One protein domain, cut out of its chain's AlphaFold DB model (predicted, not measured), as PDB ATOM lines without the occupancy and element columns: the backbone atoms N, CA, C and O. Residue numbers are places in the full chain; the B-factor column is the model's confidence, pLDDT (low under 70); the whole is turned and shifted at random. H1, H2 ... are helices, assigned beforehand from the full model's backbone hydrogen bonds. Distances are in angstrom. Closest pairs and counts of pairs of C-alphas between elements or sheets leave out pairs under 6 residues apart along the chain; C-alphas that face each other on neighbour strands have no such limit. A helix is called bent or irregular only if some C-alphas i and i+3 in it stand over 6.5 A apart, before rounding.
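What this domain is: This is residues 17 to 93 of the 95 residues of an uncharacterized protein of Flavobacterium sp. (strain K172) (UniProt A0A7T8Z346). A long, thin rod of helices: the longest helix, H3, and H1 run opposite ways and are side by side over only part of their lengths, where the first part of H1 packs on the first half of H3. The short helix H2 packs on the later part of H1, on the same side as H3, while the far end of H3, residues 79 to 93, sticks out at one end of the rod and the loop residues 44 to 49 stick out at the other. The printed part has 77 residues with three named helices, in the order H1, H2, H3, and no named strand; the class is all helix. The whole is extended, with a radius of gyration of the C-alphas of 19.7 A and spans of 69 by 20 by 13 A.

How they stand to each other: H3, residues 61 to 93, touches H1, residues 17 to 39, with 23 pairs of C-alphas within 8 A. The closest C-alphas of the two are those of Gly 19 and Gly 70, 4.0 A apart. H3 touches H1 with residues 63 to 74 alone, and H1 touches H3 with residues 17 to 26 alone. Their lines stand at a shallow tilt of 31 degrees, and they run opposite ways. H2, residues 50 to 57, touches H1, which takes part with residues 30 to 37 alone. The closest C-alphas of H1 and H2 are those of Tyr 34 and Thr 57, 5.7 A apart. H1 and H2 form a helical hairpin, running opposite ways at a steep tilt of 43 degrees. H2 and H3 are apart, though they follow each other in the chain. In H1, H2 and H3 every O i to N i+4 pair is within hydrogen-bond range.

Where its parts are: H3 runs from C-alpha 61 at (227.158, 223.229, 182.887) to C-alpha 93 at (182.370, 235.757, 170.194), 48.2 A. H1 begins with C-alpha 17 at (210.250, 238.442, 179.709) and is 32.4 A from first to last C-alpha. H2, from Pro 50 to Thr 57, measures 10.7 A. None of these helices is bent or irregular.

The domain as a whole: The two C-alphas farthest apart are those of Ser 47 and Gln 93, at 69.8 A. Without the stretches that stand free, residues 44 to 49 and 79 to 93, the body of 56 residues spans 42 by 18 by 12 A. The printed part has no cut. The link from H1 to H2, 10 residues, is short, and the link from H2 to H3, 3 residues, is tight. The mean pLDDT of the printed part is 81.4, and residues 42 to 44 and residue 46 are under 70.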
ATOM      1  N   VAL A  17     209.236 237.400 179.496       91.25
ATOM      2  CA  VAL A  17     210.250 238.442 179.709       91.25
ATOM      3  C   VAL A  17     211.404 237.926 180.562       91.25
ATOM      4  O   VAL A  17     212.557 238.126 180.192       91.25
ATOM      5  N   VAL A  18     211.116 237.233 181.667       91.81
ATOM      6  CA  VAL A  18     212.160 236.681 182.543       91.81
ATOM      7  C   VAL A  18     212.996 235.638 181.800       91.81
ATOM      8  O   VAL A  18     214.222 235.689 181.858       91.81
ATOM      9  N   GLY A  19     212.357 234.730 181.055       87.38
ATOM     10  CA  GLY A  19     213.061 233.699 180.294       87.38
ATOM     11  C   GLY A  19     213.986 234.280 179.221       87.38
ATOM     12  O   GLY A  19     215.150 233.890 179.124       87.38
ATOM     13  N   VAL A  20     213.498 235.270 178.467       90.25
ATOM     14  CA  VAL A  20     214.298 235.983 177.457       90.25
ATOM     15  C   VAL A  20     215.435 236.773 178.108       90.25
ATOM     16  O   VAL A  20     216.562 236.716 177.623       90.25
ATOM     17  N   ALA A  21     215.181 237.465 179.221       90.00
ATOM     18  CA  ALA A  21     216.202 238.239 179.925       90.00
ATOM     19  C   ALA A  21     217.367 237.359 180.399       90.00
ATOM     20  O   ALA A  21     218.525 237.726 180.211       90.00
ATOM     21  N   VAL A  22     217.075 236.175 180.950       89.12
ATOM     22  CA  VAL A  22     218.106 235.206 181.357       89.12
ATOM     23  C   VAL A  22     218.916 234.723 180.152       89.12
ATOM     24  O   VAL A  22     220.145 234.706 180.212       89.12
ATOM     25  N   ALA A  23     218.259 234.385 179.038       85.38
ATOM     26  CA  ALA A  23     218.950 233.945 177.826       85.38
ATOM     27  C   ALA A  23     219.893 235.029 177.270       85.38
ATOM     28  O   ALA A  23     221.043 234.739 176.938       85.38
ATOM     29  N   VAL A  24     219.437 236.286 177.228       87.75
ATOM     30  CA  VAL A  24     220.240 237.434 176.771       87.75
ATOM     31  C   VAL A  24     221.400 237.731 177.727       87.75
ATOM     32  O   VAL A  24     222.513 238.005 177.276       87.75
ATOM     33  N   ALA A  25     221.181 237.644 179.041       86.44
ATOM     34  CA  ALA A  25     222.230 237.846 180.041       86.44
ATOM     35  C   ALA A  25     223.354 236.804 179.916       86.44
ATOM     36  O   ALA A  25     224.535 237.141 179.964       86.44
ATOM     37  N   LEU A  26     223.005 235.535 179.691       85.12
ATOM     38  CA  LEU A  26     223.996 234.475 179.492       85.12
ATOM     39  C   LEU A  26     224.740 234.638 178.167       85.12
ATOM     40  O   LEU A  26     225.963 234.501 178.127       85.12
ATOM     41  N   TRP A  27     224.028 234.994 177.097       80.94
ATOM     42  CA  TRP A  27     224.640 235.285 175.802       80.94
ATOM     43  C   TRP A  27     225.683 236.404 175.902       80.94
ATOM     44  O   TRP A  27     226.823 236.249 175.468       80.94
ATOM     45  N   THR A  28     225.318 237.521 176.533       83.00
ATOM     46  CA  THR A  28     226.227 238.662 176.733       83.00
ATOM     47  C   THR A  28     227.409 238.314 177.640       83.00
ATOM     48  O   THR A  28     228.533 238.719 177.349       83.00
ATOM     49  N   ALA A  29     227.211 237.491 178.674       83.25
ATOM     50  CA  ALA A  29     228.301 236.993 179.515       83.25
ATOM     51  C   ALA A  29     229.283 236.077 178.756       83.25
ATOM     52  O   ALA A  29     230.485 236.094 179.024       83.25
ATOM     53  N   SER A  30     228.805 235.271 177.801       77.06
ATOM     54  CA  SER A  30     229.684 234.491 176.915       77.06
ATOM     55  C   SER A  30     230.508 235.404 176.006       77.06
ATOM     56  O   SER A  30     231.727 235.253 175.940       77.06
ATOM     57  N   PHE A  31     229.880 236.422 175.410       77.06
ATOM     58  CA  PHE A  31     230.578 237.393 174.564       77.06
ATOM     59  C   PHE A  31     231.652 238.178 175.335       77.06
ATOM     60  O   PHE A  31     232.765 238.344 174.852       77.06
ATOM     61  N   SER A  32     231.358 238.583 176.575       78.56
ATOM     62  CA  SER A  32     232.322 239.282 177.438       78.56
ATOM     63  C   SER A  32     233.530 238.418 177.826       78.56
ATOM     64  O   SER A  32     234.632 238.937 177.999       78.56
ATOM     65  N   ARG A  33     233.351 237.096 177.961       78.75
ATOM     66  CA  ARG A  33     234.477 236.174 178.182       78.75
ATOM     67  C   ARG A  33     235.355 236.058 176.947       78.75
ATOM     68  O   ARG A  33     236.570 236.054 177.094       78.75
ATOM     69  N   TYR A  34     234.747 235.999 175.765       74.31
ATOM     70  CA  TYR A  34     235.481 235.991 174.504       74.31
ATOM     71  C   TYR A  34     236.299 237.275 174.322       74.31
ATOM     72  O   TYR A  34     237.511 237.195 174.154       74.31
ATOM     73  N   SER A  35     235.679 238.448 174.491       74.75
ATOM     74  CA  SER A  35     236.378 239.734 174.345       74.75
ATOM     75  C   SER A  35     237.520 239.901 175.349       74.75
ATOM     76  O   SER A  35     238.564 240.444 175.022       74.75
ATOM     77  N   ARG A  36     237.364 239.394 176.581       77.69
ATOM     78  CA  ARG A  36     238.439 239.431 177.581       77.69
ATOM     79  C   ARG A  36     239.636 238.557 177.183       77.69
ATOM     80  O   ARG A  36     240.753 238.869 177.571       77.69
ATOM     81  N   ILE A  37     239.413 237.450 176.479       75.50
ATOM     82  CA  ILE A  37     240.488 236.561 176.009       75.50
ATOM     83  C   ILE A  37     241.236 237.203 174.839       75.50
ATOM     84  O   ILE A  37     242.464 237.146 174.819       75.50
ATOM     85  N   GLU A  38     240.498 237.854 173.939       72.62
ATOM     86  CA  GLU A  38     241.031 238.665 172.838       72.62
ATOM     87  C   GLU A  38     241.874 239.842 173.367       72.62
ATOM     88  O   GLU A  38     243.026 240.004 172.974       72.62
ATOM     89  N   ASP A  39     241.377 240.590 174.362       76.75
ATOM     90  CA  ASP A  39     242.128 241.687 175.003       76.75
ATOM     91  C   ASP A  39     243.427 241.215 175.685       76.75
ATOM     92  O   ASP A  39     244.387 241.976 175.814       76.75
ATOM     93  N   LEU A  40     243.465 239.963 176.155       75.62
ATOM     94  CA  LEU A  40     244.649 239.362 176.778       75.62
ATOM     95  C   LEU A  40     245.644 238.799 175.746       75.62
ATOM     96  O   LEU A  40     246.717 238.346 176.146       75.62
ATOM     97  N   GLY A  41     245.309 238.806 174.451       71.88
ATOM     98  CA  GLY A  41     246.138 238.263 173.368       71.88
ATOM     99  C   GLY A  41     246.353 236.750 173.443       71.88
ATOM    100  O   GLY A  41     247.268 236.222 172.813       71.88
ATOM    101  N   LEU A  42     245.537 236.046 174.235       69.56
ATOM    102  CA  LEU A  42     245.656 234.600 174.459       69.56
ATOM    103  C   LEU A  42     245.176 233.789 173.251       69.56
ATOM    104  O   LEU A  42     245.475 232.605 173.145       69.56
ATOM    105  N   ASP A  43     244.413 234.413 172.358       67.31
ATOM    106  CA  ASP A  43     243.954 233.852 171.092       67.31
ATOM    107  C   ASP A  43     245.043 233.848 170.006       67.31
ATOM    108  O   ASP A  43     244.967 233.049 169.072       67.31
ATOM    109  N   VAL A  44     246.064 234.702 170.142       66.19
ATOM    110  CA  VAL A  44     247.179 234.835 169.188       66.19
ATOM    111  C   VAL A  44     248.456 234.137 169.669       66.19
ATOM    112  O   VAL A  44     249.405 234.000 168.896       66.19
ATOM    113  N   ASP A  45     248.503 233.688 170.928       71.81
ATOM    114  CA  ASP A  45     249.654 232.979 171.488       71.81
ATOM    115  C   ASP A  45     249.715 231.532 170.952       71.81
ATOM    116  O   ASP A  45     248.880 230.698 171.319       71.81
ATOM    117  N   PRO A  46     250.713 231.181 170.117       69.56
ATOM    118  CA  PRO A  46     250.829 229.844 169.536       69.56
ATOM    119  C   PRO A  46     251.157 228.753 170.568       69.56
ATOM    120  O   PRO A  46     251.134 227.571 170.226       69.56
ATOM    121  N   SER A  47     251.490 229.121 171.810       79.00
ATOM    122  CA  SER A  47     251.724 228.179 172.909       79.00
ATOM    123  C   SER A  47     250.440 227.733 173.617       79.00
ATOM    124  O   SER A  47     250.464 226.752 174.367       79.00
ATOM    125  N   ILE A  48     249.311 228.407 173.367       73.81
ATOM    126  CA  ILE A  48     248.023 228.089 173.979       73.81
ATOM    127  C   ILE A  48     247.219 227.192 173.043       73.81
ATOM    128  O   ILE A  48     246.860 227.561 171.928       73.81
ATOM    129  N   ASP A  49     246.900 225.995 173.529       78.00
ATOM    130  CA  ASP A  49     246.071 225.044 172.797       78.00
ATOM    131  C   ASP A  49     244.652 225.624 172.575       78.00
ATOM    132  O   ASP A  49     243.993 226.030 173.546       78.00
ATOM    133  N   PRO A  50     244.130 225.633 171.330       76.56
ATOM    134  CA  PRO A  50     242.754 226.020 171.018       76.56
ATOM    135  C   PRO A  50     241.694 225.342 171.895       76.56
ATOM    136  O   PRO A  50     240.625 225.911 172.148       76.56
ATOM    137  N   GLU A  51     241.963 224.131 172.390       74.94
ATOM    138  CA  GLU A  51     241.031 223.430 173.271       74.94
ATOM    139  C   GLU A  51     240.863 224.130 174.636       74.94
ATOM    140  O   GLU A  51     239.778 224.093 175.229       74.94
ATOM    141  N   ILE A  52     241.900 224.823 175.115       75.88
ATOM    142  CA  ILE A  52     241.879 225.604 176.359       75.88
ATOM    143  C   ILE A  52     241.035 226.867 176.159       75.88
ATOM    144  O   ILE A  52     240.136 227.135 176.956       75.88
ATOM    145  N   LEU A  53     241.230 227.580 175.047       71.62
ATOM    146  CA  LEU A  53     240.427 228.757 174.683       71.62
ATOM    147  C   LEU A  53     238.943 228.406 174.538       71.62
ATOM    148  O   LEU A  53     238.068 229.127 175.031       71.62
ATOM    149  N   ARG A  54     238.642 227.244 173.946       74.00
ATOM    150  CA  ARG A  54     237.270 226.730 173.863       74.00
ATOM    151  C   ARG A  54     236.676 226.471 175.247       74.00
ATOM    152  O   ARG A  54     235.517 226.797 175.475       74.00
ATOM    153  N   LYS A  55     237.442 225.907 176.184       75.81
ATOM    154  CA  LYS A  55     236.972 225.664 177.562       75.81
ATOM    155  C   LYS A  55     236.740 226.960 178.344       75.81
ATOM    156  O   LYS A  55     235.824 226.990 179.158       75.81
ATOM    157  N   LEU A  56     237.517 228.017 178.092       71.12
ATOM    158  CA  LEU A  56     237.326 229.317 178.750       71.12
ATOM    159  C   LEU A  56     236.117 230.106 178.218       71.12
ATOM    160  O   LEU A  56     235.498 230.860 178.969       71.12
ATOM    161  N   THR A  57     235.791 229.954 176.935       71.00
ATOM    162  CA  THR A  57     234.691 230.679 176.267       71.00
ATOM    163  C   THR A  57     233.358 229.936 176.318       71.00
ATOM    164  O   THR A  57     232.296 230.563 176.258       71.00
ATOM    165  N   ALA A  58     233.400 228.606 176.437       76.75
ATOM    166  CA  ALA A  58     232.214 227.768 176.484       76.75
ATOM    167  C   ALA A  58     231.368 228.024 177.737       76.75
ATOM    168  O   ALA A  58     231.869 228.314 178.824       76.75
ATOM    169  N   PHE A  59     230.057 227.833 177.588       74.94
ATOM    170  CA  PHE A  59     229.155 227.818 178.728       74.94
ATOM    171  C   PHE A  59     229.504 226.683 179.682       74.94
ATOM    172  O   PHE A  59     229.585 225.517 179.284       74.94
ATOM    173  N   THR A  60     229.609 227.024 180.960       83.31
ATOM    174  CA  THR A  60     229.660 226.035 182.034       83.31
ATOM    175  C   THR A  60     228.347 225.250 182.101       83.31
ATOM    176  O   THR A  60     227.303 225.709 181.633       83.31
ATOM    177  N   VAL A  61     228.362 224.070 182.730       83.94
ATOM    178  CA  VAL A  61     227.158 223.229 182.887       83.94
ATOM    179  C   VAL A  61     226.003 224.008 183.534       83.94
ATOM    180  O   VAL A  61     224.864 223.915 183.086       83.94
ATOM    181  N   HIS A  62     226.298 224.843 184.534       81.31
ATOM    182  CA  HIS A  62     225.299 225.673 185.212       81.31
ATOM    183  C   HIS A  62     224.686 226.727 184.282       81.31
ATOM    184  O   HIS A  62     223.480 226.955 184.321       81.31
ATOM    185  N   GLU A  63     225.491 227.343 183.419       82.06
ATOM    186  CA  GLU A  63     225.019 228.337 182.452       82.06
ATOM    187  C   GLU A  63     224.193 227.704 181.342       82.06
ATOM    188  O   GLU A  63     223.189 228.278 180.937       82.06
ATOM    189  N   GLN A  64     224.546 226.496 180.901       84.31
ATOM    190  CA  GLN A  64     223.716 225.737 179.968       84.31
ATOM    191  C   GLN A  64     222.353 225.422 180.590       84.31
ATOM    192  O   GLN A  64     221.323 225.676 179.971       84.31
ATOM    193  N   VAL A  65     222.326 224.938 181.837       88.00
ATOM    194  CA  VAL A  65     221.073 224.663 182.562       88.00
ATOM    195  C   VAL A  65     220.238 225.936 182.719       88.00
ATOM    196  O   VAL A  65     219.037 225.907 182.461       88.00
ATOM    197  N   MET A  66     220.855 227.063 183.081       86.69
ATOM    198  CA  MET A  66     220.172 228.357 183.178       86.69
ATOM    199  C   MET A  66     219.648 228.836 181.819       86.69
ATOM    200  O   MET A  66     218.532 229.344 181.743       86.69
ATOM    201  N   PHE A  67     220.412 228.647 180.741       85.00
ATOM    202  CA  PHE A  67     220.020 229.038 179.388       85.00
ATOM    203  C   PHE A  67     218.821 228.221 178.904       85.00
ATOM    204  O   PHE A  67     217.807 228.790 178.501       85.00
ATOM    205  N   TYR A  68     218.886 226.892 179.011       88.00
ATOM    206  CA  TYR A  68     217.780 226.011 178.632       88.00
ATOM    207  C   TYR A  68     216.569 226.168 179.557       88.00
ATOM    208  O   TYR A  68     215.428 226.106 179.092       88.00
ATOM    209  N   GLY A  69     216.795 226.423 180.847       87.88
ATOM    210  CA  GLY A  69     215.742 226.743 181.808       87.88
ATOM    211  C   GLY A  69     215.034 228.053 181.458       87.88
ATOM    212  O   GLY A  69     213.807 228.087 181.380       87.88
ATOM    213  N   GLY A  70     215.798 229.107 181.161       85.69
ATOM    214  CA  GLY A  70     215.281 230.399 180.709       85.69
ATOM    215  C   GLY A  70     214.523 230.289 179.387       85.69
ATOM    216  O   GLY A  70     213.408 230.796 179.270       85.69
ATOM    217  N   LEU A  71     215.062 229.546 178.419       89.69
ATOM    218  CA  LEU A  71     214.398 229.282 177.142       89.69
ATOM    219  C   LEU A  71     213.069 228.535 177.335       89.69
ATOM    220  O   LEU A  71     212.049 228.921 176.766       89.69
ATOM    221  N   SER A  72     213.054 227.507 178.187       90.31
ATOM    222  CA  SER A  72     211.835 226.760 178.522       90.31
ATOM    223  C   SER A  72     210.791 227.658 179.189       90.31
ATOM    224  O   SER A  72     209.605 227.581 178.863       90.31
ATOM    225  N   LEU A  73     211.225 228.560 180.074       90.31
ATOM    226  CA  LEU A  73     210.358 229.545 180.720       90.31
ATOM    227  C   LEU A  73     209.766 230.530 179.702       90.31
ATOM    228  O   LEU A  73     208.574 230.836 179.767       90.31
ATOM    229  N   ALA A  74     210.572 230.974 178.733       89.25
ATOM    230  CA  ALA A  74     210.121 231.853 177.661       89.25
ATOM    231  C   ALA A  74     209.045 231.179 176.793       89.25
ATOM    232  O   ALA A  74     207.999 231.775 176.520       89.25
ATOM    233  N   ILE A  75     209.260 229.911 176.427       91.50
ATOM    234  CA  ILE A  75     208.292 229.098 175.676       91.50
ATOM    235  C   ILE A  75     207.002 228.912 176.483       91.50
ATOM    236  O   ILE A  75     205.910 229.138 175.959       91.50
ATOM    237  N   ALA A  76     207.102 228.558 177.767       91.00
ATOM    238  CA  ALA A  76     205.938 228.422 178.642       91.00
ATOM    239  C   ALA A  76     205.145 229.737 178.744       91.00
ATOM    240  O   ALA A  76     203.914 229.736 178.654       91.00
ATOM    241  N   GLY A  77     205.845 230.869 178.856       89.06
ATOM    242  CA  GLY A  77     205.239 232.196 178.852       89.06
ATOM    243  C   GLY A  77     204.468 232.500 177.565       89.06
ATOM    244  O   GLY A  77     203.322 232.961 177.612       89.06
ATOM    245  N   LEU A  78     205.052 232.159 176.412       91.19
ATOM    246  CA  LEU A  78     204.414 232.303 175.103       91.19
ATOM    247  C   LEU A  78     203.140 231.449 174.990       91.19
ATOM    248  O   LEU A  78     202.103 231.944 174.546       91.19
ATOM    249  N   ILE A  79     203.184 230.194 175.447       91.94
ATOM    250  CA  ILE A  79     202.019 229.295 175.444       91.94
ATOM    251  C   ILE A  79     200.880 229.889 176.281       91.94
ATOM    252  O   ILE A  79     199.736 229.951 175.823       91.94
ATOM    253  N   LEU A  80     201.179 230.393 177.482       89.25
ATOM    254  CA  LEU A  80     200.179 231.015 178.355       89.25
ATOM    255  C   LEU A  80     199.569 232.283 177.741       89.25
ATOM    256  O   LEU A  80     198.357 232.501 177.852       89.25
ATOM    257  N   LEU A  81     200.372 233.094 177.045       87.19
ATOM    258  CA  LEU A  81     199.896 234.260 176.295       87.19
ATOM    259  C   LEU A  81     198.929 233.869 175.173       87.19
ATOM    260  O   LEU A  81     197.866 234.490 175.026       87.19
ATOM    261  N   ILE A  82     199.262 232.825 174.411       89.81
ATOM    262  CA  ILE A  82     198.409 232.292 173.342       89.81
ATOM    263  C   ILE A  82     197.097 231.769 173.937       89.81
ATOM    264  O   ILE A  82     196.018 232.191 173.514       89.81
ATOM    265  N   MET A  83     197.156 230.939 174.984       88.31
ATOM    266  CA  MET A  83     195.965 230.406 175.661       88.31
ATOM    267  C   MET A  83     195.070 231.516 176.226       88.31
ATOM    268  O   MET A  83     193.848 231.498 176.041       88.31
ATOM    269  N   GLY A  84     195.664 232.514 176.885       85.31
ATOM    270  CA  GLY A  84     194.940 233.674 177.405       85.31
ATOM    271  C   GLY A  84     194.260 234.483 176.295       85.31
ATOM    272  O   GLY A  84     193.149 234.991 176.485       85.31
ATOM    273  N   SER A  85     194.887 234.574 175.122       85.19
ATOM    274  CA  SER A  85     194.346 235.262 173.944       85.19
ATOM    275  C   SER A  85     193.201 234.490 173.292       85.19
ATOM    276  O   SER A  85     192.145 235.078 173.056       85.19
ATOM    277  N   ILE A  86     193.340 233.173 173.122       87.31
ATOM    278  CA  ILE A  86     192.273 232.295 172.615       87.31
ATOM    279  C   ILE A  86     191.042 232.379 173.522       87.31
ATOM    280  O   ILE A  86     189.926 232.596 173.045       87.31
ATOM    281  N   LYS A  87     191.235 232.279 174.845       83.38
ATOM    282  CA  LYS A  87     190.136 232.368 175.817       83.38
ATOM    283  C   LYS A  87     189.435 233.726 175.769       83.38
ATOM    284  O   LYS A  87     188.211 233.792 175.835       83.38
ATOM    285  N   SER A  88     190.204 234.806 175.628       80.19
ATOM    286  CA  SER A  88     189.665 236.162 175.482       80.19
ATOM    287  C   SER A  88     188.865 236.345 174.190       80.19
ATOM    288  O   SER A  88     187.880 237.077 174.208       80.19
ATOM    289  N   SER A  89     189.283 235.712 173.091       79.44
ATOM    290  CA  SER A  89     188.601 235.795 171.795       79.44
ATOM    291  C   SER A  89     187.256 235.063 171.820       79.44
ATOM    292  O   SER A  89     186.224 235.650 171.501       79.44
ATOM    293  N   ARG A  90     187.226 233.827 172.343       78.00
ATOM    294  CA  ARG A  90     185.979 233.049 172.495       78.00
ATOM    295  C   ARG A  90     184.950 233.745 173.389       78.00
ATOM    296  O   ARG A  90     183.764 233.736 173.087       78.00
ATOM    297  N   ALA A  91     185.402 234.389 174.467       74.81
ATOM    298  CA  ALA A  91     184.521 235.155 175.348       74.81
ATOM    299  C   ALA A  91     183.907 236.395 174.668       74.81
ATOM    300  O   ALA A  91     182.842 236.843 175.080       74.81
ATOM    301  N   LYS A  92     184.575 236.951 173.647       72.19
ATOM    302  CA  LYS A  92     184.046 238.042 172.818       72.19
ATOM    303  C   LYS A  92     183.053 237.551 171.761       72.19
ATOM    304  O   LYS A  92     182.147 238.297 171.444       72.19
ATOM    305  N   GLN A  93     183.234 236.340 171.231       75.25
ATOM    306  CA  GLN A  93     182.370 235.757 170.194       75.25
ATOM    307  C   GLN A  93     181.023 235.243 170.736       75.25
ATOM    308  O   GLN A  93     180.041 235.231 170.006       75.25
TER     309      GLN A  93